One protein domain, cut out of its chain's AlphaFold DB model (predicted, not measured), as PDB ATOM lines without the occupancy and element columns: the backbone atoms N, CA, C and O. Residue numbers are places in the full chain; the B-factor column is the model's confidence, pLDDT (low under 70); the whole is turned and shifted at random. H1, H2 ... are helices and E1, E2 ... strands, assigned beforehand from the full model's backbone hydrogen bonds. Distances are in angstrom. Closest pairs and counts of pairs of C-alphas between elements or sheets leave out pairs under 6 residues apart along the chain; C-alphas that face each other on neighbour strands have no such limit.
ATOM      1  N   ALA A  50     165.622 206.222 154.878       87.19
ATOM      2  CA  ALA A  50     166.976 206.533 154.420       87.19
ATOM      3  C   ALA A  50     167.655 207.599 155.297       87.19
ATOM      4  O   ALA A  50     168.876 207.589 155.458       87.19
ATOM      5  N   GLN A  51     166.877 208.508 155.898       89.31
ATOM      6  CA  GLN A  51     167.409 209.468 156.871       89.31
ATOM      7  C   GLN A  51     167.801 208.779 158.172       89.31
ATOM      8  O   GLN A  51     168.825 209.130 158.749       89.31
ATOM      9  N   VAL A  52     167.024 207.789 158.618       90.56
ATOM     10  CA  VAL A  52     167.335 207.010 159.825       90.56
ATOM     11  C   VAL A  52     168.590 206.167 159.622       90.56
ATOM     12  O   VAL A  52     169.439 206.115 160.507       90.56
ATOM     13  N   GLU A  53     168.754 205.555 158.450       88.62
ATOM     14  CA  GLU A  53     169.958 204.788 158.107       88.62
ATOM     15  C   GLU A  53     171.240 205.627 158.182       88.62
ATOM     16  O   GLU A  53     172.266 205.132 158.652       88.62
ATOM     17  N   GLN A  54     171.163 206.888 157.745       89.12
ATOM     18  CA  GLN A  54     172.285 207.832 157.680       89.12
ATOM     19  C   GLN A  54     172.456 208.675 158.953       89.12
ATOM     20  O   GLN A  54     173.430 209.424 159.068       89.12
ATOM     21  N   ALA A  55     171.508 208.603 159.888       92.38
ATOM     22  CA  ALA A  55     171.545 209.375 161.118       92.38
ATOM     23  C   ALA A  55     172.673 208.903 162.047       92.38
ATOM     24  O   ALA A  55     173.116 207.754 162.016       92.38
ATOM     25  N   ALA A  56     173.128 209.815 162.907       92.44
ATOM     26  CA  ALA A  56     174.102 209.483 163.936       92.44
ATOM     27  C   ALA A  56     173.498 208.503 164.953       92.44
ATOM     28  O   ALA A  56     172.351 208.656 165.376       92.44
ATOM     29  N   THR A  57     174.293 207.519 165.364       93.62
ATOM     30  CA  THR A  57     173.919 206.564 166.404       93.62
ATOM     31  C   THR A  57     174.289 207.098 167.787       93.62
ATOM     32  O   THR A  57     175.360 207.669 168.003       93.62
ATOM     33  N   THR A  58     173.391 206.891 168.744       94.06
ATOM     34  CA  THR A  58     173.590 207.150 170.169       94.06
ATOM     35  C   THR A  58     173.966 205.838 170.849       94.06
ATOM     36  O   THR A  58     173.251 204.845 170.717       94.06
ATOM     37  N   ALA A  59     175.084 205.823 171.575       92.19
ATOM     38  CA  ALA A  59     175.496 204.662 172.359       92.19
ATOM     39  C   ALA A  59     174.541 204.428 173.541       92.19
ATOM     40  O   ALA A  59     174.114 205.377 174.200       92.19
ATOM     41  N   VAL A  60     174.244 203.161 173.816       88.69
ATOM     42  CA  VAL A  60     173.429 202.705 174.947       88.69
ATOM     43  C   VAL A  60     174.344 201.983 175.928       88.69
ATOM     44  O   VAL A  60     175.189 201.191 175.517       88.69
ATOM     45  N   ASP A  61     174.190 202.271 177.220       87.00
ATOM     46  CA  ASP A  61     174.885 201.554 178.289       87.00
ATOM     47  C   ASP A  61     174.016 200.376 178.770       87.00
ATOM     48  O   ASP A  61     173.001 200.605 179.439       87.00
ATOM     49  N   PRO A  62     174.378 199.120 178.448       84.06
ATOM     50  CA  PRO A  62     173.601 197.955 178.844       84.06
ATOM     51  C   PRO A  62     173.924 197.488 180.273       84.06
ATOM     52  O   PRO A  62     173.456 196.425 180.675       84.06
ATOM     53  N   ALA A  63     174.717 198.230 181.060       83.81
ATOM     54  CA  ALA A  63     175.204 197.794 182.372       83.81
ATOM     55  C   ALA A  63     174.105 197.337 183.346       83.81
ATOM     56  O   ALA A  63     174.362 196.478 184.188       83.81
ATOM     57  N   TRP A  64     172.886 197.871 183.231       81.38
ATOM     58  CA  TRP A  64     171.757 197.455 184.065       81.38
ATOM     59  C   TRP A  64     171.269 196.026 183.757       81.38
ATOM     60  O   TRP A  64     170.804 195.357 184.672       81.38
ATOM     61  N   LEU A  65     171.438 195.552 182.514       83.75
ATOM     62  CA  LEU A  65     171.184 194.167 182.083       83.75
ATOM     63  C   LEU A  65     172.414 193.268 182.257       83.75
ATOM     64  O   LEU A  65     172.288 192.082 182.543       83.75
ATOM     65  N   CYS A  66     173.608 193.829 182.061       84.19
ATOM     66  CA  CYS A  66     174.868 193.084 182.090       84.19
ATOM     67  C   CYS A  66     175.429 192.861 183.504       84.19
ATOM     68  O   CYS A  66     176.354 192.071 183.688       84.19
ATOM     69  N   GLY A  67     174.922 193.584 184.504       70.94
ATOM     70  CA  GLY A  67     175.305 193.443 185.905       70.94
ATOM     71  C   GLY A  67     174.333 192.560 186.687       70.94
ATOM     72  O   GLY A  67     173.148 192.492 186.386       70.94
ATOM     73  N   THR A  68     174.811 191.920 187.755       55.38
ATOM     74  CA  THR A  68     173.946 191.169 188.675       55.38
ATOM     75  C   THR A  68     173.015 192.118 189.446       55.38
ATOM     76  O   THR A  68     173.428 192.699 190.452       55.38
ATOM     77  N   GLY A  69     171.769 192.264 188.990       52.28
ATOM     78  CA  GLY A  69     170.604 192.467 189.858       52.28
ATOM     79  C   GLY A  69     170.508 193.751 190.681       52.28
ATOM     80  O   GLY A  69     170.161 193.677 191.858       52.28
ATOM     81  N   GLY A  70     170.837 194.921 190.132       51.00
ATOM     82  CA  GLY A  70     170.769 196.165 190.917       51.00
ATOM     83  C   GLY A  70     170.420 197.446 190.167       51.00
ATOM     84  O   GLY A  70     170.436 198.510 190.787       51.00
ATOM     85  N   GLY A  71     170.152 197.377 188.863       58.09
ATOM     86  CA  GLY A  71     169.748 198.534 188.068       58.09
ATOM     87  C   GLY A  71     168.234 198.595 187.912       58.09
ATOM     88  O   GLY A  71     167.617 197.591 187.575       58.09
ATOM     89  N   ASP A  72     167.642 199.770 188.130       61.56
ATOM     90  CA  ASP A  72     166.279 200.028 187.666       61.56
ATOM     91  C   ASP A  72     166.293 200.123 186.134       61.56
ATOM     92  O   ASP A  72     167.172 200.783 185.568       61.56
ATOM     93  N   ASP A  73     165.308 199.510 185.473       66.81
ATOM     94  CA  ASP A  73     165.097 199.671 184.032       66.81
ATOM     95  C   ASP A  73     165.020 201.176 183.690       66.81
ATOM     96  O   ASP A  73     164.144 201.886 184.211       66.81
ATOM     97  N   PRO A  74     165.924 201.699 182.839       59.88
ATOM     98  CA  PRO A  74     165.959 203.120 182.517       59.88
ATOM     99  C   PRO A  74     164.713 203.582 181.750       59.88
ATOM    100  O   PRO A  74     164.409 204.780 181.768       59.88
ATOM    101  N   VAL A  75     163.981 202.658 181.114       61.81
ATOM    102  CA  VAL A  75     162.788 202.937 180.307       61.81
ATOM    103  C   VAL A  75     161.597 202.160 180.884       61.81
ATOM    104  O   VAL A  75     161.300 201.049 180.445       61.81
ATOM    105  N   PRO A  76     160.872 202.709 181.877       58.09
ATOM    106  CA  PRO A  76     159.727 202.016 182.453       58.09
ATOM    107  C   PRO A  76     158.656 201.769 181.385       58.09
ATOM    108  O   PRO A  76     158.264 202.692 180.673       58.09
ATOM    109  N   VAL A  77     158.128 200.544 181.323       55.41
ATOM    110  CA  VAL A  77     157.071 200.158 180.373       55.41
ATOM    111  C   VAL A  77     155.853 201.070 180.542       55.41
ATOM    112  O   VAL A  77     155.173 201.047 181.573       55.41
ATOM    113  N   ARG A  78     155.576 201.905 179.535       62.44
ATOM    114  CA  ARG A  78     154.420 202.807 179.506       62.44
ATOM    115  C   ARG A  78     153.824 202.846 178.103       62.44
ATOM    116  O   ARG A  78     154.337 203.512 177.217       62.44
ATOM    117  N   ASN A  79     152.696 202.163 177.940       61.25
ATOM    118  CA  ASN A  79     151.979 202.037 176.670       61.25
ATOM    119  C   ASN A  79     151.000 203.209 176.499       61.25
ATOM    120  O   ASN A  79     149.800 203.032 176.692       61.25
ATOM    121  N   ARG A  80     151.508 204.414 176.213       77.38
ATOM    122  CA  ARG A  80     150.681 205.593 175.867       77.38
ATOM    123  C   ARG A  80     150.735 205.918 174.373       77.38
ATOM    124  O   ARG A  80     150.502 207.045 173.940       77.38
ATOM    125  N   GLY A  81     151.104 204.918 173.589       86.75
ATOM    126  CA  GLY A  81     151.263 204.959 172.155       86.75
ATOM    127  C   GLY A  81     151.636 203.576 171.644       86.75
ATOM    128  O   GLY A  81     152.103 202.719 172.400       86.75
ATOM    129  N   THR A  82     151.436 203.377 170.351       91.81
ATOM    130  CA  THR A  82     151.628 202.110 169.660       91.81
ATOM    131  C   THR A  82     152.556 202.312 168.473       91.81
ATOM    132  O   THR A  82     152.348 203.200 167.642       91.81
ATOM    133  N   PHE A  83     153.555 201.446 168.373       93.44
ATOM    134  CA  PHE A  83     154.336 201.255 167.159       93.44
ATOM    135  C   PHE A  83     154.026 199.863 166.615       93.44
ATOM    136  O   PHE A  83     154.387 198.878 167.243       93.44
ATOM    137  N   THR A  84     153.340 199.750 165.482       94.75
ATOM    138  CA  THR A  84     152.977 198.454 164.890       94.75
ATOM    139  C   THR A  84     154.028 198.069 163.854       94.75
ATOM    140  O   THR A  84     154.027 198.673 162.780       94.75
ATOM    141  N   PRO A  85     154.920 197.098 164.130       94.06
ATOM    142  CA  PRO A  85     155.952 196.690 163.184       94.06
ATOM    143  C   PRO A  85     155.329 196.099 161.915       94.06
ATOM    144  O   PRO A  85     154.428 195.267 161.987       94.06
ATOM    145  N   GLU A  86     155.821 196.514 160.750       93.19
ATOM    146  CA  GLU A  86     155.320 196.072 159.438       93.19
ATOM    147  C   GLU A  86     156.424 195.478 158.558       93.19
ATOM    148  O   GLU A  86     156.139 194.771 157.596       93.19
ATOM    149  N   SER A  87     157.689 195.772 158.861       92.19
ATOM    150  CA  SER A  87     158.845 195.208 158.165       92.19
ATOM    151  C   SER A  87     160.076 195.221 159.063       92.19
ATOM    152  O   SER A  87     160.237 196.127 159.887       92.19
ATOM    153  N   VAL A  88     160.939 194.227 158.865       92.31
ATOM    154  CA  VAL A  88     162.242 194.097 159.519       92.31
ATOM    155  C   VAL A  88     163.293 193.906 158.438       92.31
ATOM    156  O   VAL A  88     163.100 193.133 157.499       92.31
ATOM    157  N   SER A  89     164.411 194.599 158.577       92.56
ATOM    158  CA  SER A  89     165.623 194.360 157.800       92.56
ATOM    159  C   SER A  89     166.818 194.371 158.741       92.56
ATOM    160  O   SER A  89     166.751 194.977 159.810       92.56
ATOM    161  N   ALA A  90     167.882 193.670 158.372       92.62
ATOM    162  CA  ALA A  90     169.086 193.600 159.179       92.62
ATOM    163  C   ALA A  90     170.334 193.585 158.294       92.62
ATOM    164  O   ALA A  90     170.330 192.979 157.220       92.62
ATOM    165  N   GLU A  91     171.393 194.238 158.767       92.25
ATOM    166  CA  GLU A  91     172.720 194.237 158.155       92.25
ATOM    167  C   GLU A  91     173.781 194.143 159.259       92.25
ATOM    168  O   GLU A  91     173.922 195.035 160.096       92.25
ATOM    169  N   GLY A  92     174.526 193.034 159.292       91.06
ATOM    170  CA  GLY A  92     175.455 192.756 160.389       91.06
ATOM    171  C   GLY A  92     174.713 192.628 161.721       91.06
ATOM    172  O   GLY A  92     173.940 191.689 161.901       91.06
ATOM    173  N   ASN A  93     174.944 193.578 162.629       94.62
ATOM    174  CA  ASN A  93     174.277 193.649 163.933       94.62
ATOM    175  C   ASN A  93     173.208 194.750 164.003       94.62
ATOM    176  O   ASN A  93     172.555 194.908 165.038       94.62
ATOM    177  N   ASP A  94     173.045 195.529 162.933       95.88
ATOM    178  CA  ASP A  94     172.022 196.562 162.856       95.88
ATOM    179  C   ASP A  94     170.692 195.930 162.448       95.88
ATOM    180  O   ASP A  94     170.616 195.191 161.465       95.88
ATOM    181  N   VAL A  95     169.632 196.264 163.178       96.06
ATOM    182  CA  VAL A  95     168.250 195.910 162.851       96.06
ATOM    183  C   VAL A  95     167.435 197.180 162.634       96.06
ATOM    184  O   VAL A  95     167.471 198.118 163.435       96.06
ATOM    185  N   LEU A  96     166.693 197.205 161.530       96.25
ATOM    186  CA  LEU A  96     165.769 198.268 161.168       96.25
ATOM    187  C   LEU A  96     164.349 197.725 161.149       96.25
ATOM    188  O   LEU A  96     164.021 196.827 160.372       96.25
ATOM    189  N   ILE A  97     163.498 198.316 161.979       96.50
ATOM    190  CA  ILE A  97     162.098 197.939 162.131       96.50
ATOM    191  C   ILE A  97     161.263 199.142 161.717       96.50
ATOM    192  O   ILE A  97     161.338 200.199 162.340       96.50
ATOM    193  N   THR A  98     160.465 198.994 160.663       96.12
ATOM    194  CA  THR A  98     159.585 200.062 160.166       96.12
ATOM    195  C   THR A  98     158.133 199.682 160.384       96.12
ATOM    196  O   THR A  98     157.751 198.532 160.153       96.12
ATOM    197  N   GLY A  99     157.325 200.645 160.814       96.25
ATOM    198  CA  GLY A  99     155.952 200.379 161.211       96.25
ATOM    199  C   GLY A  99     155.104 201.629 161.396       96.25
ATOM    200  O   GLY A  99     155.618 202.749 161.497       96.25
ATOM    201  N   ALA A 100     153.788 201.432 161.426       96.25
ATOM    202  CA  ALA A 100     152.835 202.487 161.740       96.25
ATOM    203  C   ALA A 100     153.068 202.993 163.169       96.25
ATOM    204  O   ALA A 100     153.284 202.197 164.083       96.25
ATOM    205  N   PHE A 101     153.017 204.308 163.364       93.94
ATOM    206  CA  PHE A 101     153.278 204.928 164.660       93.94
ATOM    207  C   PHE A 101     152.133 205.846 165.067       93.94
ATOM    208  O   PHE A 101     151.656 206.662 164.275       93.94
ATOM    209  N   GLN A 102     151.690 205.706 166.312       91.38
ATOM    210  CA  GLN A 102     150.617 206.505 166.879       91.38
ATOM    211  C   GLN A 102     150.863 206.736 168.367       91.38
ATOM    212  O   GLN A 102     151.116 205.795 169.107       91.38
ATOM    213  N   LEU A 103     150.732 207.980 168.820       87.50
ATOM    214  CA  LEU A 103     150.711 208.322 170.242       87.50
ATOM    215  C   LEU A 103     149.284 208.636 170.689       87.50
ATOM    216  O   LEU A 103     148.503 209.188 169.909       87.50
ATOM    217  N   ASP A 104     148.965 208.326 171.944       85.19
ATOM    218  CA  ASP A 104     147.683 208.687 172.560       85.19
ATOM    219  C   ASP A 104     147.594 210.199 172.802       85.19
ATOM    220  O   ASP A 104     146.527 210.790 172.633       85.19
ATOM    221  N   ASP A 105     148.723 210.828 173.152       83.12
ATOM    222  CA  ASP A 105     148.874 212.281 173.273       83.12
ATOM    223  C   ASP A 105     149.955 212.806 172.305       83.12
ATOM    224  O   ASP A 105     151.141 212.862 172.650       83.12
ATOM    225  N   PRO A 106     149.570 213.191 171.074       83.19
ATOM    226  CA  PRO A 106     150.490 213.746 170.084       83.19
ATOM    227  C   PRO A 106     151.170 215.055 170.505       83.19
ATOM    228  O   PRO A 106     152.213 215.383 169.946       83.19
ATOM    229  N   GLU A 107     150.601 215.817 171.449       81.06
ATOM    230  CA  GLU A 107     151.159 217.109 171.885       81.06
ATOM    231  C   GLU A 107     152.395 216.932 172.779       81.06
ATOM    232  O   GLU A 107     153.216 217.841 172.894       81.06
ATOM    233  N   ALA A 108     152.555 215.749 173.377       77.00
ATOM    234  CA  ALA A 108     153.711 215.375 174.185       77.00
ATOM    235  C   ALA A 108     154.880 214.799 173.355       77.00
ATOM    236  O   ALA A 108     155.889 214.366 173.923       77.00
ATOM    237  N   TYR A 109     154.754 214.770 172.023       85.44
ATOM    238  CA  TYR A 109     155.809 214.306 171.126       85.44
ATOM    239  C   TYR A 109     156.944 215.328 171.027       85.44
ATOM    240  O   TYR A 109     156.734 216.493 170.706       85.44
ATOM    241  N   THR A 110     158.161 214.861 171.275       86.00
ATOM    242  CA  THR A 110     159.410 215.629 171.146       86.00
ATOM    243  C   THR A 110     160.495 214.843 170.393       86.00
ATOM    244  O   THR A 110     161.664 215.232 170.350       86.00
ATOM    245  N   GLY A 111     160.123 213.711 169.788       89.56
ATOM    246  CA  GLY A 111     161.004 212.860 168.994       89.56
ATOM    247  C   GLY A 111     160.713 211.370 169.146       89.56
ATOM    248  O   GLY A 111     159.818 210.962 169.882       89.56
ATOM    249  N   PHE A 112     161.473 210.553 168.422       90.69
ATOM    250  CA  PHE A 112     161.371 209.095 168.421       90.69
ATOM    251  C   PHE A 112     162.656 208.479 168.990       90.69
ATOM    252  O   PHE A 112     163.721 208.592 168.380       90.69
ATOM    253  N   PHE A 113     162.543 207.853 170.165       90.50
ATOM    254  CA  PHE A 113     163.664 207.319 170.945       90.50
ATOM    255  C   PHE A 113     163.436 205.823 171.217       90.50
ATOM    256  O   PHE A 113     162.888 205.473 172.266       90.50
ATOM    257  N   PRO A 114     163.764 204.937 170.259       92.31
ATOM    258  CA  PRO A 114     163.486 203.509 170.374       92.31
ATOM    259  C   PRO A 114     164.408 202.816 171.383       92.31
ATOM    260  O   PRO A 114     165.545 203.218 171.600       92.31
ATOM    261  N   ASP A 115     163.937 201.739 171.984       90.25
ATOM    262  CA  ASP A 115     164.694 200.838 172.846       90.25
ATOM    263  C   ASP A 115     164.125 199.421 172.723       90.25
ATOM    264  O   ASP A 115     162.995 199.237 172.261       90.25
ATOM    265  N   ALA A 116     164.880 198.409 173.136       91.31
ATOM    266  CA  ALA A 116     164.374 197.047 173.130       91.31
ATOM    267  C   ALA A 116     165.044 196.148 174.164       91.31
ATOM    268  O   ALA A 116     166.228 196.284 174.466       91.31
ATOM    269  N   LEU A 117     164.280 195.157 174.619       91.12
ATOM    270  CA  LEU A 117     164.826 193.945 175.222       91.12
ATOM    271  C   LEU A 117     164.878 192.856 174.155       91.12
ATOM    272  O   LEU A 117     163.890 192.647 173.451       91.12
ATOM    273  N   VAL A 118     166.018 192.178 174.035       92.69
ATOM    274  CA  VAL A 118     166.216 191.068 173.098       92.69
ATOM    275  C   VAL A 118     166.435 189.800 173.907       92.69
ATOM    276  O   VAL A 118     167.453 189.652 174.578       92.69
ATOM    277  N   LEU A 119     165.453 188.904 173.880       90.69
ATOM    278  CA  LEU A 119     165.409 187.722 174.739       90.69
ATOM    279  C   LEU A 119     165.237 186.459 173.899       90.69
ATOM    280  O   LEU A 119     164.616 186.531 172.838       90.69
ATOM    281  N   PRO A 120     165.779 185.307 174.327       88.00
ATOM    282  CA  PRO A 120     165.577 184.058 173.604       88.00
ATOM    283  C   PRO A 120     164.090 183.750 173.432       88.00
ATOM    284  O   PRO A 120     163.303 183.898 174.370       88.00
ATOM    285  N   ALA A 121     163.702 183.331 172.233       85.00
ATOM    286  CA  ALA A 121     162.343 182.900 171.943       85.00
ATOM    287  C   ALA A 121     162.113 181.465 172.445       85.00
ATOM    288  O   ALA A 121     162.997 180.612 172.354       85.00
ATOM    289  N   GLN A 122     160.914 181.159 172.946       82.38
ATOM    290  CA  GLN A 122     160.557 179.796 173.334       82.38
ATOM    291  C   GLN A 122     160.404 178.916 172.079       82.38
ATOM    292  O   GLN A 122     159.542 179.203 171.248       82.38
ATOM    293  N   PRO A 123     161.137 177.792 171.946       74.62
ATOM    294  CA  PRO A 123     161.088 176.969 170.731       74.62
ATOM    295  C   PRO A 123     159.699 176.406 170.397       74.62
ATOM    296  O   PRO A 123     159.368 176.201 169.234       74.62
ATOM    297  N   GLU A 124     158.870 176.145 171.414       77.12
ATOM    298  CA  GLU A 124     157.500 175.652 171.213       77.12
ATOM    299  C   GLU A 124     156.510 176.763 170.831       77.12
ATOM    300  O   GLU A 124     155.452 176.463 170.279       77.12
ATOM    301  N   GLN A 125     156.821 178.024 171.156       78.56
ATOM    302  CA  GLN A 125     155.963 179.193 170.955       78.56
ATOM    303  C   GLN A 125     156.826 180.458 170.860       78.56
ATOM    304  O   GLN A 125     157.021 181.167 171.841       78.56
ATOM    305  N   ARG A 126     157.348 180.759 169.671       76.44
ATOM    306  CA  ARG A 126     158.391 181.783 169.501       76.44
ATOM    307  C   ARG A 126     157.987 183.217 169.847       76.44
ATOM    308  O   ARG A 126     158.858 184.050 170.024       76.44
ATOM    309  N   GLY A 127     156.691 183.526 169.928       78.00
ATOM    310  CA  GLY A 127     156.224 184.823 170.439       78.00
ATOM    311  C   GLY A 127     156.363 184.983 171.946       78.00
ATOM    312  O   GLY A 127     156.171 186.078 172.466       78.00
ATOM    313  N   THR A 128     156.715 183.908 172.637       84.81
ATOM    314  CA  THR A 128     156.948 183.883 174.072       84.81
ATOM    315  C   THR A 128     158.445 183.914 174.341       84.81
ATOM    316  O   THR A 128     159.239 183.311 173.618       84.81
ATOM    317  N   VAL A 129     158.831 184.601 175.410       85.62
ATOM    318  CA  VAL A 129     160.194 184.559 175.938       85.62
ATOM    319  C   VAL A 129     160.468 183.167 176.523       85.62
ATOM    320  O   VAL A 129     159.620 182.607 177.213       85.62
ATOM    321  N   ALA A 130     161.638 182.594 176.248       84.12
ATOM    322  CA  ALA A 130     162.045 181.322 176.837       84.12
ATOM    323  C   ALA A 130     162.409 181.473 178.323       84.12
ATOM    324  O   ALA A 130     163.044 182.451 178.720       84.12
ATOM    325  N   GLU A 131     162.107 180.455 179.129       82.69
ATOM    326  CA  GLU A 131     162.669 180.337 180.479       82.69
ATOM    327  C   GLU A 131     164.217 180.308 180.416       82.69
ATOM    328  O   GLU A 131     164.778 179.692 179.502       82.69
ATOM    329  N   PRO A 132     164.932 180.938 181.371       82.50
ATOM    330  CA  PRO A 132     164.430 181.629 182.565       82.50
ATOM    331  C   PRO A 132     164.154 183.130 182.350       82.50
ATOM    332  O   PRO A 132     163.997 183.866 183.317       82.50
ATOM    333  N   TYR A 133     164.166 183.622 181.110       82.69
ATOM    334  CA  TYR A 133     164.099 185.056 180.797       82.69
ATOM    335  C   TYR A 133     162.677 185.635 180.836       82.69
ATOM    336  O   TYR A 133     162.495 186.831 180.625       82.69
ATOM    337  N   ASP A 134     161.668 184.805 181.088       80.12
ATOM    338  CA  ASP A 134     160.258 185.187 181.203       80.12
ATOM    339  C   ASP A 134     159.907 185.826 182.564       80.12
ATOM    340  O   ASP A 134     158.769 186.252 182.784       80.12
ATOM    341  N   MET A 135     160.883 185.921 183.472       73.38
ATOM    342  CA  MET A 135     160.769 186.605 184.758       73.38
ATOM    343  C   MET A 135     161.153 188.093 184.686       73.38
ATOM    344  O   MET A 135     161.661 188.586 183.681       73.38
ATOM    345  N   ASP A 136     160.913 188.828 185.773       79.81
ATOM    346  CA  ASP A 136     161.353 190.221 185.890       79.81
ATOM    347  C   ASP A 136     162.887 190.297 185.833       79.81
ATOM    348  O   ASP A 136     163.565 189.814 186.738       79.81
ATOM    349  N   LEU A 137     163.438 190.907 184.779       75.75
ATOM    350  CA  LEU A 137     164.886 191.044 184.591       75.75
ATOM    351  C   LEU A 137     165.545 191.964 185.632       75.75
ATOM    352  O   LEU A 137     166.768 191.964 185.752       75.75
ATOM    353  N   ALA A 138     164.762 192.737 186.393       75.12
ATOM    354  CA  ALA A 138     165.267 193.465 187.554       75.12
ATOM    355  C   ALA A 138     165.506 192.550 188.774       75.12
ATOM    356  O   ALA A 138     166.164 192.967 189.733       75.12
ATOM    357  N   ASP A 139     164.992 191.314 188.770       77.56
ATOM    358  CA  ASP A 139     165.253 190.334 189.823       77.56
ATOM    359  C   ASP A 139     166.736 189.914 189.793       77.56
ATOM    360  O   ASP A 139     167.239 189.488 188.755       77.56
ATOM    361  N   PRO A 140     167.467 189.962 190.923       74.69
ATOM    362  CA  PRO A 140     168.866 189.542 190.969       74.69
ATOM    363  C   PRO A 140     169.137 188.078 190.612       74.69
ATOM    364  O   PRO A 140     170.297 187.708 190.420       74.69
ATOM    365  N   SER A 141     168.103 187.241 190.592       78.94
ATOM    366  CA  SER A 141     168.172 185.852 190.140       78.94
ATOM    367  C   SER A 141     167.927 185.680 188.641       78.94
ATOM    368  O   SER A 141     168.183 184.588 188.128       78.94
ATOM    369  N   ALA A 142     167.481 186.728 187.940       80.62
ATOM    370  CA  ALA A 142     167.298 186.686 186.501       80.62
ATOM    371  C   ALA A 142     168.657 186.542 185.792       80.62
ATOM    372  O   ALA A 142     169.633 187.212 186.156       80.62
ATOM    373  N   PRO A 143     168.759 185.663 184.782       83.31
ATOM    374  CA  PRO A 143     169.948 185.592 183.946       83.31
ATOM    375  C   PRO A 143     170.116 186.882 183.133       83.31
ATOM    376  O   PRO A 143     169.142 187.454 182.641       83.31
ATOM    377  N   ALA A 144     171.365 187.312 182.942       84.88
ATOM    378  CA  ALA A 144     171.670 188.402 182.021       84.88
ATOM    379  C   ALA A 144     171.261 187.995 180.594       84.88
ATOM    380  O   ALA A 144     171.588 186.877 180.177       84.88
ATOM    381  N   PRO A 145     170.561 188.859 179.839       88.31
ATOM    382  CA  PRO A 145     170.160 188.527 178.485       88.31
ATOM    383  C   PRO A 145     171.391 188.318 177.592       88.31
ATOM    384  O   PRO A 145     172.375 189.054 177.707       88.31
ATOM    385  N   PRO A 146     171.341 187.344 176.670       88.00
ATOM    386  CA  PRO A 146     172.465 187.032 175.789       88.00
ATOM    387  C   PRO A 146     172.726 188.124 174.739       88.00
ATOM    388  O   PRO A 146     173.833 188.218 174.214       88.00
ATOM    389  N   ILE A 147     171.718 188.947 174.435       93.00
ATOM    390  CA  ILE A 147     171.801 190.054 173.482       93.00
ATOM    391  C   ILE A 147     171.277 191.326 174.149       93.00
ATOM    392  O   ILE A 147     170.249 191.326 174.823       93.00
ATOM    393  N   VAL A 148     171.979 192.431 173.924       93.81
ATOM    394  CA  VAL A 148     171.643 193.765 174.417       93.81
ATOM    395  C   VAL A 148     171.687 194.785 173.281       93.81
ATOM    396  O   VAL A 148     172.385 194.613 172.280       93.81
ATOM    397  N   VAL A 149     170.963 195.891 173.446       94.75
ATOM    398  CA  VAL A 149     171.082 197.055 172.562       94.75
ATOM    399  C   VAL A 149     172.333 197.840 172.960       94.75
ATOM    400  O   VAL A 149     172.476 198.260 174.107       94.75
ATOM    401  N   ARG A 150     173.250 198.042 172.012       94.50
ATOM    402  CA  ARG A 150     174.522 198.762 172.215       94.50
ATOM    403  C   ARG A 150     174.497 200.172 171.652       94.50
ATOM    404  O   ARG A 150     175.203 201.054 172.138       94.50
ATOM    405  N   ALA A 151     173.687 200.392 170.627       95.38
ATOM    406  CA  ALA A 151     173.433 201.710 170.086       95.38
ATOM    407  C   ALA A 151     172.042 201.766 169.463       95.38
ATOM    408  O   ALA A 151     171.422 200.744 169.166       95.38
ATOM    409  N   ARG A 152     171.553 202.982 169.258       95.50
ATOM    410  CA  ARG A 152     170.263 203.252 168.628       95.50
ATOM    411  C   ARG A 152     170.294 204.574 167.886       95.50
ATOM    412  O   ARG A 152     171.100 205.441 168.207       95.50
ATOM    413  N   VAL A 153     169.398 204.757 166.928       95.88
ATOM    414  CA  VAL A 153     169.156 206.076 166.335       95.88
ATOM    415  C   VAL A 153     168.024 206.765 167.082       95.88
ATOM    416  O   VAL A 153     166.922 206.232 167.190       95.88
ATOM    417  N   GLU A 154     168.304 207.967 167.572       92.94
ATOM    418  CA  GLU A 154     167.330 208.845 168.211       92.94
ATOM    419  C   GLU A 154     167.027 210.017 167.273       92.94
ATOM    420  O   GLU A 154     167.948 210.669 166.778       92.94
ATOM    421  N   ILE A 155     165.744 210.304 167.029       91.19
ATOM    422  CA  ILE A 155     165.310 211.403 166.152       91.19
ATOM    423  C   ILE A 155     164.515 212.426 166.974       91.19
ATOM    424  O   ILE A 155     163.295 212.289 167.101       91.19
ATOM    425  N   PRO A 156     165.166 213.457 167.545       89.06
ATOM    426  CA  PRO A 156     164.475 214.579 168.173       89.06
ATOM    427  C   PRO A 156     163.625 215.349 167.157       89.06
ATOM    428  O   PRO A 156     164.016 215.499 165.997       89.06
ATOM    429  N   SER A 157     162.477 215.872 167.583       86.69
ATOM    430  CA  SER A 157     161.595 216.664 166.722       86.69
ATOM    431  C   SER A 157     160.720 217.606 167.541       86.69
ATOM    432  O   SER A 157     160.133 217.189 168.528       86.69
ATOM    433  N   ASP A 158     160.564 218.845 167.078       82.06
ATOM    434  CA  ASP A 158     159.580 219.803 167.611       82.06
ATOM    435  C   ASP A 158     158.263 219.801 166.793       82.06
ATOM    436  O   ASP A 158     157.403 220.666 166.966       82.06
ATOM    437  N   GLY A 159     158.137 218.882 165.825       84.81
ATOM    438  CA  GLY A 159     156.982 218.741 164.933       84.81
ATOM    439  C   GLY A 159     155.933 217.744 165.443       84.81
ATOM    440  O   GLY A 159     156.082 217.198 166.529       84.81
ATOM    441  N   PRO A 160     154.863 217.467 164.673       87.88
ATOM    442  CA  PRO A 160     153.925 216.398 165.017       87.88
ATOM    443  C   PRO A 160     154.603 215.013 164.958       87.88
ATOM    444  O   PRO A 160     155.563 214.839 164.198       87.88
ATOM    445  N   PRO A 161     154.074 213.999 165.672       89.25
ATOM    446  CA  PRO A 161     154.541 212.627 165.519       89.25
ATOM    447  C   PRO A 161     154.331 212.130 164.081       89.25
ATOM    448  O   PRO A 161     153.318 212.462 163.450       89.25
ATOM    449  N   PRO A 162     155.265 211.330 163.540       92.56
ATOM    450  CA  PRO A 162     155.127 210.784 162.202       92.56
ATOM    451  C   PRO A 162     154.042 209.702 162.165       92.56
ATOM    452  O   PRO A 162     153.811 209.006 163.147       92.56
ATOM    453  N   THR A 163     153.397 209.514 161.013       94.31
ATOM    454  CA  THR A 163     152.404 208.432 160.833       94.31
ATOM    455  C   THR A 163     153.043 207.047 160.698       94.31
ATOM    456  O   THR A 163     152.391 206.026 160.915       94.31
ATOM    457  N   ARG A 164     154.323 207.012 160.322       96.19
ATOM    458  CA  ARG A 164     155.161 205.819 160.205       96.19
ATOM    459  C   ARG A 164     156.558 206.170 160.695       96.19
ATOM    460  O   ARG A 164     157.067 207.226 160.321       96.19
ATOM    461  N   ALA A 165     157.163 205.309 161.498       95.31
ATOM    462  CA  ALA A 165     158.513 205.505 162.016       95.31
ATOM    463  C   ALA A 165     159.407 204.302 161.689       95.31
ATOM    464  O   ALA A 165     158.914 203.216 161.371       95.31
ATOM    465  N   THR A 166     160.718 204.514 161.779       96.38
ATOM    466  CA  THR A 166     161.730 203.466 161.640       96.38
ATOM    467  C   THR A 166     162.607 203.477 162.885       96.38
ATOM    468  O   THR A 166     163.242 204.482 163.196       96.38
ATOM    469  N   ALA A 167     162.636 202.360 163.608       96.19
ATOM    470  CA  ALA A 167     163.571 202.123 164.695       96.19
ATOM    471  C   ALA A 167     164.830 201.463 164.130       96.19
ATOM    472  O   ALA A 167     164.728 200.421 163.487       96.19
ATOM    473  N   LYS A 168     165.999 202.057 164.383       97.06
ATOM    474  CA  LYS A 168     167.303 201.447 164.099       97.06
ATOM    475  C   LYS A 168     168.018 201.172 165.416       97.06
ATOM    476  O   LYS A 168     168.274 202.107 166.179       97.06
ATOM    477  N   LEU A 169     168.318 199.902 165.664       97.12
ATOM    478  CA  LEU A 169     169.023 199.414 166.850       97.12
ATOM    479  C   LEU A 169     170.265 198.641 166.404       97.12
ATOM    480  O   LEU A 169     170.203 197.888 165.438       97.12
ATOM    481  N   THR A 170     171.366 198.799 167.125       97.00
ATOM    482  CA  THR A 170     172.581 197.998 166.956       97.00
ATOM    483  C   THR A 170     172.675 197.025 168.120       97.00
ATOM    484  O   THR A 170     172.731 197.445 169.282       97.00
ATOM    485  N   LEU A 171     172.681 195.732 167.812       96.69
ATOM    486  CA  LEU A 171     172.718 194.655 168.796       96.69
ATOM    487  C   LEU A 171     174.162 194.244 169.119       96.69
ATOM    488  O   LEU A 171     175.076 194.379 168.306       96.69
ATOM    489  N   GLY A 172     174.377 193.732 170.323       95.19
ATOM    490  CA  GLY A 172     175.650 193.154 170.752       95.19
ATOM    491  C   GLY A 172     175.466 192.288 171.989       95.19
ATOM    492  O   GLY A 172     174.350 192.139 172.479       95.19
ATOM    493  N   THR A 173     176.551 191.739 172.516       93.06
ATOM    494  CA  THR A 173     176.555 191.061 173.821       93.06
ATOM    495  C   THR A 173     177.101 192.001 174.898       93.06
ATOM    496  O   THR A 173     177.530 193.117 174.605       93.06
ATOM    497  N   CYS A 174     177.080 191.588 176.162       89.00
ATOM    498  CA  CYS A 174     177.654 192.370 177.262       89.00
ATOM    499  C   CYS A 174     179.190 192.412 177.261       89.00
ATOM    500  O   CYS A 174     179.784 193.340 177.805       89.00
ATOM    501  N   ASP A 175     179.823 191.402 176.676       88.31
ATOM    502  CA  ASP A 175     181.265 191.151 176.682       88.31
ATOM    503  C   ASP A 175     181.924 191.359 175.309       88.31
ATOM    504  O   ASP A 175     183.079 190.987 175.124       88.31
ATOM    505  N   ASP A 176     181.200 191.963 174.358       87.25
ATOM    506  CA  ASP A 176     181.637 192.179 172.969       87.25
ATOM    507  C   ASP A 176     181.973 190.880 172.205       87.25
ATOM    508  O   ASP A 176     182.638 190.915 171.168       87.25
ATOM    509  N   ALA A 177     181.490 189.734 172.689       87.31
ATOM    510  CA  ALA A 177     181.493 188.479 171.954       87.31
ATOM    511  C   ALA A 177     180.584 188.547 170.703       87.31
ATOM    512  O   ALA A 177     179.677 189.386 170.617       87.31
ATOM    513  N   PRO A 178     180.791 187.653 169.716       85.44
ATOM    514  CA  PRO A 178     179.842 187.464 168.624       85.44
ATOM    515  C   PRO A 178     178.431 187.183 169.151       85.44
ATOM    516  O   PRO A 178     178.268 186.537 170.188       85.44
ATOM    517  N   LEU A 179     177.409 187.647 168.424       85.94
ATOM    518  CA  LEU A 179     176.027 187.400 168.825       85.94
ATOM    519  C   LEU A 179     175.767 185.887 168.894       85.94
ATOM    520  O   LEU A 179     176.123 185.173 167.952       85.94
ATOM    521  N   PRO A 180     175.156 185.390 169.980       81.69
ATOM    522  CA  PRO A 180     174.829 183.988 170.084       81.69
ATOM    523  C   PRO A 180     173.785 183.630 169.039       81.69
ATOM    524  O   PRO A 180     172.820 184.343 168.778       81.69
ATOM    525  N   ASP A 181     174.061 182.507 168.418       77.38
ATOM    526  CA  ASP A 181     173.304 181.916 167.346       77.38
ATOM    527  C   ASP A 181     171.951 181.430 167.914       77.38
ATOM    528  O   ASP A 181     171.915 180.513 168.733       77.38
ATOM    529  N   GLY A 182     170.831 182.034 167.495       76.75
ATOM    530  CA  GLY A 182     169.506 181.655 167.983       76.75
ATOM    531  C   GLY A 182     168.324 182.417 167.381       76.75
ATOM    532  O   GLY A 182     168.514 183.363 166.618       76.75
ATOM    533  N   GLN A 183     167.099 182.034 167.751       82.19
ATOM    534  CA  GLN A 183     165.898 182.846 167.524       82.19
ATOM    535  C   GLN A 183     165.550 183.668 168.774       82.19
ATOM    536  O   GLN A 183     165.519 183.151 169.894       82.19
ATOM    537  N   TYR A 184     165.244 184.950 168.577       87.19
ATOM    538  CA  TYR A 184     165.004 185.909 169.653       87.19
ATOM    539  C   TYR A 184     163.714 186.703 169.438       87.19
ATOM    540  O   TYR A 184     163.334 187.048 168.315       87.19
ATOM    541  N   VAL A 185     163.074 187.048 170.552       90.06
ATOM    542  CA  VAL A 185     162.017 188.056 170.618       90.06
ATOM    543  C   VAL A 185     162.620 189.407 170.977       90.06
ATOM    544  O   VAL A 185     163.348 189.554 171.956       90.06
ATOM    545  N   LEU A 186     162.287 190.414 170.181       93.56
ATOM    546  CA  LEU A 186     162.645 191.806 170.388       93.56
ATOM    547  C   LEU A 186     161.399 192.558 170.866       93.56
ATOM    548  O   LEU A 186     160.467 192.838 170.104       93.56
ATOM    549  N   LEU A 187     161.382 192.873 172.160       91.81
ATOM    550  CA  LEU A 187     160.331 193.636 172.828       91.81
ATOM    551  C   LEU A 187     160.572 195.126 172.579       91.81
ATOM    552  O   LEU A 187     161.238 195.807 173.362       91.81
ATOM    553  N   LEU A 188     160.074 195.612 171.442       92.88
ATOM    554  CA  LEU A 188     160.307 196.979 170.991       92.88
ATOM    555  C   LEU A 188     159.450 197.976 171.776       92.88
ATOM    556  O   LEU A 188     158.228 197.834 171.887       92.88
ATOM    557  N   ARG A 189     160.097 199.029 172.262       90.31
ATOM    558  CA  ARG A 189     159.474 200.127 172.998       90.31
ATOM    559  C   ARG A 189     160.209 201.430 172.731       90.31
ATOM    560  O   ARG A 189     161.196 201.460 172.003       90.31
ATOM    561  N   GLY A 190     159.748 202.510 173.331       87.06
ATOM    562  CA  GLY A 190     160.509 203.742 173.341       87.06
ATOM    563  C   GLY A 190     159.776 204.884 174.005       87.06
ATOM    564  O   GLY A 190     158.629 204.762 174.437       87.06
ATOM    565  N   ASP A 191     160.460 206.016 174.041       79.88
ATOM    566  CA  ASP A 191     159.901 207.267 174.521       79.88
ATOM    567  C   ASP A 191     159.557 208.187 173.348       79.88
ATOM    568  O   ASP A 191     160.172 208.149 172.274       79.88
ATOM    569  N   GLY A 192     158.565 209.050 173.567       61.09
ATOM    570  CA  GLY A 192     158.254 210.177 172.695       61.09
ATOM    571  C   GLY A 192     159.095 211.420 173.002       61.09
ATOM    572  O   GLY A 192     158.735 212.505 172.550       61.09
ATOM    573  N   GLY A 193     160.157 211.326 173.820       63.06
ATOM    574  CA  GLY A 193     160.921 212.500 174.249       63.06
ATOM    575  C   GLY A 193     162.093 212.298 175.201       63.06
ATOM    576  O   GLY A 193     162.371 211.191 175.637       63.06
ATOM    577  N   GLN A 194     162.719 213.413 175.607       57.91
ATOM    578  CA  GLN A 194     163.642 213.473 176.753       57.91
ATOM    579  C   GLN A 194     163.055 214.287 177.930       57.91
ATOM    580  O   GLN A 194     162.264 215.215 177.755       57.91
ATOM    581  N   GLY A 195     163.459 213.967 179.167       52.81
ATOM    582  CA  GLY A 195     163.096 214.727 180.376       52.81
ATOM    583  C   GLY A 195     161.776 214.310 181.049       52.81
ATOM    584  O   GLY A 195     161.230 213.243 180.802       52.81
ATOM    585  N   ARG A 196     161.249 215.132 181.974       48.03
ATOM    586  CA  ARG A 196     160.040 214.778 182.760       48.03
ATOM    587  C   ARG A 196     158.776 214.603 181.907       48.03
ATOM    588  O   ARG A 196     157.933 213.816 182.315       48.03
ATOM    589  N   ALA A 197     158.670 215.303 180.774       49.00
ATOM    590  CA  ALA A 197     157.549 215.196 179.837       49.00
ATOM    591  C   ALA A 197     157.586 213.894 179.011       49.00
ATOM    592  O   ALA A 197     156.535 213.348 178.698       49.00
ATOM    593  N   ALA A 198     158.779 213.336 178.761       53.72
ATOM    594  CA  ALA A 198     158.953 212.045 178.086       53.72
ATOM    595  C   ALA A 198     158.256 210.887 178.811       53.72
ATOM    596  O   ALA A 198     157.740 209.966 178.191       53.72
ATOM    597  N   ARG A 199     158.158 210.980 180.146       53.59
ATOM    598  CA  ARG A 199     157.515 209.966 181.000       53.59
ATOM    599  C   ARG A 199     156.026 209.764 180.706       53.59
ATOM    600  O   ARG A 199     155.445 208.802 181.217       53.59
ATOM    601  N   ASP A 200     155.416 210.682 179.959       56.00
ATOM    602  CA  ASP A 200     154.001 210.682 179.606       56.00
ATOM    603  C   ASP A 200     153.742 210.411 178.108       56.00
ATOM    604  O   ASP A 200     152.575 210.259 177.753       56.00
ATOM    605  N   SER A 201     154.785 210.267 177.270       61.53
ATOM    606  CA  SER A 201     154.694 210.028 175.813       61.53
ATOM    607  C   SER A 201     155.341 208.717 175.333       61.53
ATOM    608  O   SER A 201     155.663 208.575 174.153       61.53
ATOM    609  N   GLY A 202     155.542 207.756 176.240       82.38
ATOM    610  CA  GLY A 202     156.067 206.423 175.922       82.38
ATOM    611  C   GLY A 202     155.165 205.606 174.991       82.38
ATOM    612  O   GLY A 202     153.945 205.793 174.955       82.38
ATOM    613  N   TRP A 203     155.771 204.683 174.249       89.00
ATOM    614  CA  TRP A 203     155.104 203.794 173.303       89.00
ATOM    615  C   TRP A 203     155.712 202.388 173.335       89.00
ATOM    616  O   TRP A 203     156.860 202.193 173.737       89.00
ATOM    617  N   ALA A 204     154.944 201.398 172.884       90.44
ATOM    618  CA  ALA A 204     155.415 200.024 172.748       90.44
ATOM    619  C   ALA A 204     154.856 199.355 171.493       90.44
ATOM    620  O   ALA A 204     153.820 199.766 170.957       90.44
ATOM    621  N   ALA A 205     155.545 198.317 171.025       91.31
ATOM    622  CA  ALA A 205     154.977 197.409 170.048       91.31
ATOM    623  C   ALA A 205     153.921 196.503 170.704       91.31
ATOM    624  O   ALA A 205     154.126 196.037 171.825       91.31
ATOM    625  N   PRO A 206     152.789 196.237 170.028       88.75
ATOM    626  CA  PRO A 206     151.717 195.412 170.586       88.75
ATOM    627  C   PRO A 206     152.065 193.917 170.611       88.75
ATOM    628  O   PRO A 206     151.393 193.152 171.293       88.75
ATOM    629  N   ALA A 207     153.079 193.504 169.851       88.25
ATOM    630  CA  ALA A 207     153.595 192.145 169.805       88.25
ATOM    631  C   ALA A 207     155.122 192.186 169.622       88.25
ATOM    632  O   ALA A 207     155.626 193.145 169.020       88.25
ATOM    633  N   PRO A 208     155.857 191.167 170.098       90.00
ATOM    634  CA  PRO A 208     157.294 191.076 169.889       90.00
ATOM    635  C   PRO A 208     157.650 191.002 168.405       90.00
ATOM    636  O   PRO A 208     156.949 190.360 167.616       90.00
ATOM    637  N   VAL A 209     158.764 191.630 168.043       91.50
ATOM    638  CA  VAL A 209     159.396 191.461 166.731       91.50
ATOM    639  C   VAL A 209     160.288 190.235 166.792       91.50
ATOM    640  O   VAL A 209     161.016 190.058 167.764       91.50
ATOM    641  N   LEU A 210     160.249 189.387 165.772       86.50
ATOM    642  CA  LEU A 210     161.139 188.234 165.717       86.50
ATOM    643  C   LEU A 210     162.406 188.562 164.942       86.50
ATOM    644  O   LEU A 210     162.349 189.172 163.871       86.50
ATOM    645  N   ILE A 211     163.532 188.091 165.461       87.69
ATOM    646  CA  ILE A 211     164.819 188.127 164.774       87.69
ATOM    647  C   ILE A 211     165.519 186.780 164.934       87.69
ATOM    648  O   ILE A 211     165.384 186.120 165.965       87.69
ATOM    649  N   ASP A 212     166.309 186.415 163.934       83.69
ATOM    650  CA  ASP A 212     167.247 185.304 164.015       83.69
ATOM    651  C   ASP A 212     168.671 185.851 164.077       83.69
ATOM    652  O   ASP A 212     168.981 186.904 163.514       83.69
ATOM    653  N   VAL A 213     169.561 185.117 164.725       82.31
ATOM    654  CA  VAL A 213     171.003 185.325 164.657       82.31
ATOM    655  C   VAL A 213     171.612 184.058 164.100       82.31
ATOM    656  O   VAL A 213     171.396 182.998 164.664       82.31
ATOM    657  N   ALA A 214     172.371 184.154 163.011       76.62
ATOM    658  CA  ALA A 214     173.064 183.010 162.429       76.62
ATOM    659  C   ALA A 214     174.471 183.398 161.980       76.62
ATOM    660  O   ALA A 214     174.647 184.358 161.225       76.62
ATOM    661  N   GLY A 215     175.475 182.647 162.433       72.06
ATOM    662  CA  GLY A 215     176.872 183.008 162.202       72.06
ATOM    663  C   GLY A 215     177.239 184.338 162.855       72.06
ATOM    664  O   GLY A 215     177.987 185.112 162.257       72.06
ATOM    665  N   GLY A 216     176.658 184.637 164.022       78.19
ATOM    666  CA  GLY A 216     176.883 185.887 164.750       78.19
ATOM    667  C   GLY A 216     176.279 187.139 164.112       78.19
ATOM    668  O   GLY A 216     176.640 188.245 164.507       78.19
ATOM    669  N   LYS A 217     175.384 186.992 163.125       83.50
ATOM    670  CA  LYS A 217     174.753 188.107 162.397       83.50
ATOM    671  C   LYS A 217     173.239 188.063 162.511       83.50
ATOM    672  O   LYS A 217     172.642 186.999 162.357       83.50
ATOM    673  N   VAL A 218     172.632 189.230 162.700       88.56
ATOM    674  CA  VAL A 218     171.178 189.400 162.798       88.56
ATOM    675  C   VAL A 218     170.540 189.249 161.421       88.56
ATOM    676  O   VAL A 218     171.054 189.739 160.412       88.56
ATOM    677  N   ARG A 219     169.395 188.575 161.377       86.12
ATOM    678  CA  ARG A 219     168.592 188.336 160.181       86.12
ATOM    679  C   ARG A 219     167.104 188.492 160.524       86.12
ATOM    680  O   ARG A 219     166.683 188.100 161.610       86.12
ATOM    681  N   PRO A 220     166.288 189.062 159.623       84.06
ATOM    682  CA  PRO A 220     164.841 189.020 159.785       84.06
ATOM    683  C   PRO A 220     164.335 187.583 159.613       84.06
ATOM    684  O   PRO A 220     164.815 186.872 158.726       84.06
ATOM    685  N   VAL A 221     163.324 187.195 160.395       77.38
ATOM    686  CA  VAL A 221     162.628 185.917 160.191       77.38
ATOM    687  C   VAL A 221     161.848 185.982 158.872       77.38
ATOM    688  O   VAL A 221     161.015 186.875 158.689       77.38
TER     689      VAL A 221
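What this domain is: This is residues 50 to 221 of the 387 residues of an uncharacterized protein of Brachybacterium sp. UMB0905 (UniProt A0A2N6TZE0). Two strongly twisted five-stranded sheets lie partly face to face, with E4 of one packed on E6 and E7 of the other, and they come together along one side where E2 meets E10. The short helix H1 covers part of E7 on the first sheet, while much of residues 67 to 80 and 130 to 147 loops widely over the other side of the second. The 172 printed residues hold, in order, H1, E1, H2 and E2 to E10; the antiparallel sheets run E1 E6 E7 E3 E2 and E5 E4 E8 E9 E10. The class is mostly strand, with 85 residues, under half, in named elements. The whole is compact, with a radius of gyration of the C-alphas of 15.4 A, and rounded, spanning 40 by 33 by 30 A.

Where its parts are: H1, residues 50 to 54, begins at C-alpha 50, (166.976, 206.533, 154.420). E1, residues 57 to 59, and H2, residues 63 to 66, follow. E2, residues 81 to 91, measures 27.8 A and bends by 67 degrees at residue 86; E3, residues 94 to 103, measures 25.4 A and bends by 70 degrees at residue 100. E4, residues 111 to 122, is 33.4 A long, from (161.004, 212.860, 168.994), and bends by 52 degrees at residue 119. E5 is residues 125 to 129, E6 residues 148 to 153, E7 residues 164 to 172 with 26.3 A, and E8 residues 182 to 191 with 28.1 A. E9, residues 209 to 214, precedes E10, residues 217 to 220, which ends at (164.841, 189.020, 159.785).

How they stand to each other: H1 is on the first sheet, over E7, at a height over the sheet of 8.3 A; its closest C-alphas to E7 are those of Val 52 and Thr 166, 6.9 A. Its O i to N i+4 pair is within hydrogen-bond range; H2 is too short for one. Edge strand E1 is antiparallel to E6, with N 58 and O 152 2.8 A apart. H2 is only just not on this sheet, with 4 pairs of C-alphas within 10 A. Hairpin E6 and E7 has N 150 and O 170 at 2.8 A, E7 and E3 N 97 and O 167 at 2.9 A, and hairpin E2 and E3 N 82 and O 102 at 2.7 A. E4 and E6 have 10 pairs of C-alphas within 8 A, the closest those of Val 118 and Val 148, 6.2 A. E4 pairs with E5 in a hairpin, N 122 and O 128 at 2.8 A, and with E8, N 119 and O 185 at 2.9 A. E8, E9 and E10 form a meander, each strand the antiparallel neighbour of the one before, with N 186 and O 209 at 2.8 A and N 219 and O 212 at 2.7 A. The closest C-alphas of E2 and E10 are those of Ala 90 and Arg 219, 5.4 A.

The domain as a whole: The C-alphas farthest apart are those of Glu 124 and Asp 158, 44.3 A. The printed part has no cut. The links H2 to E2, E5 to E6 and E8 to E9 are long. Mean pLDDT of the printed part is 83.8; residues 68 to 79 and 192 to 201 are under 70.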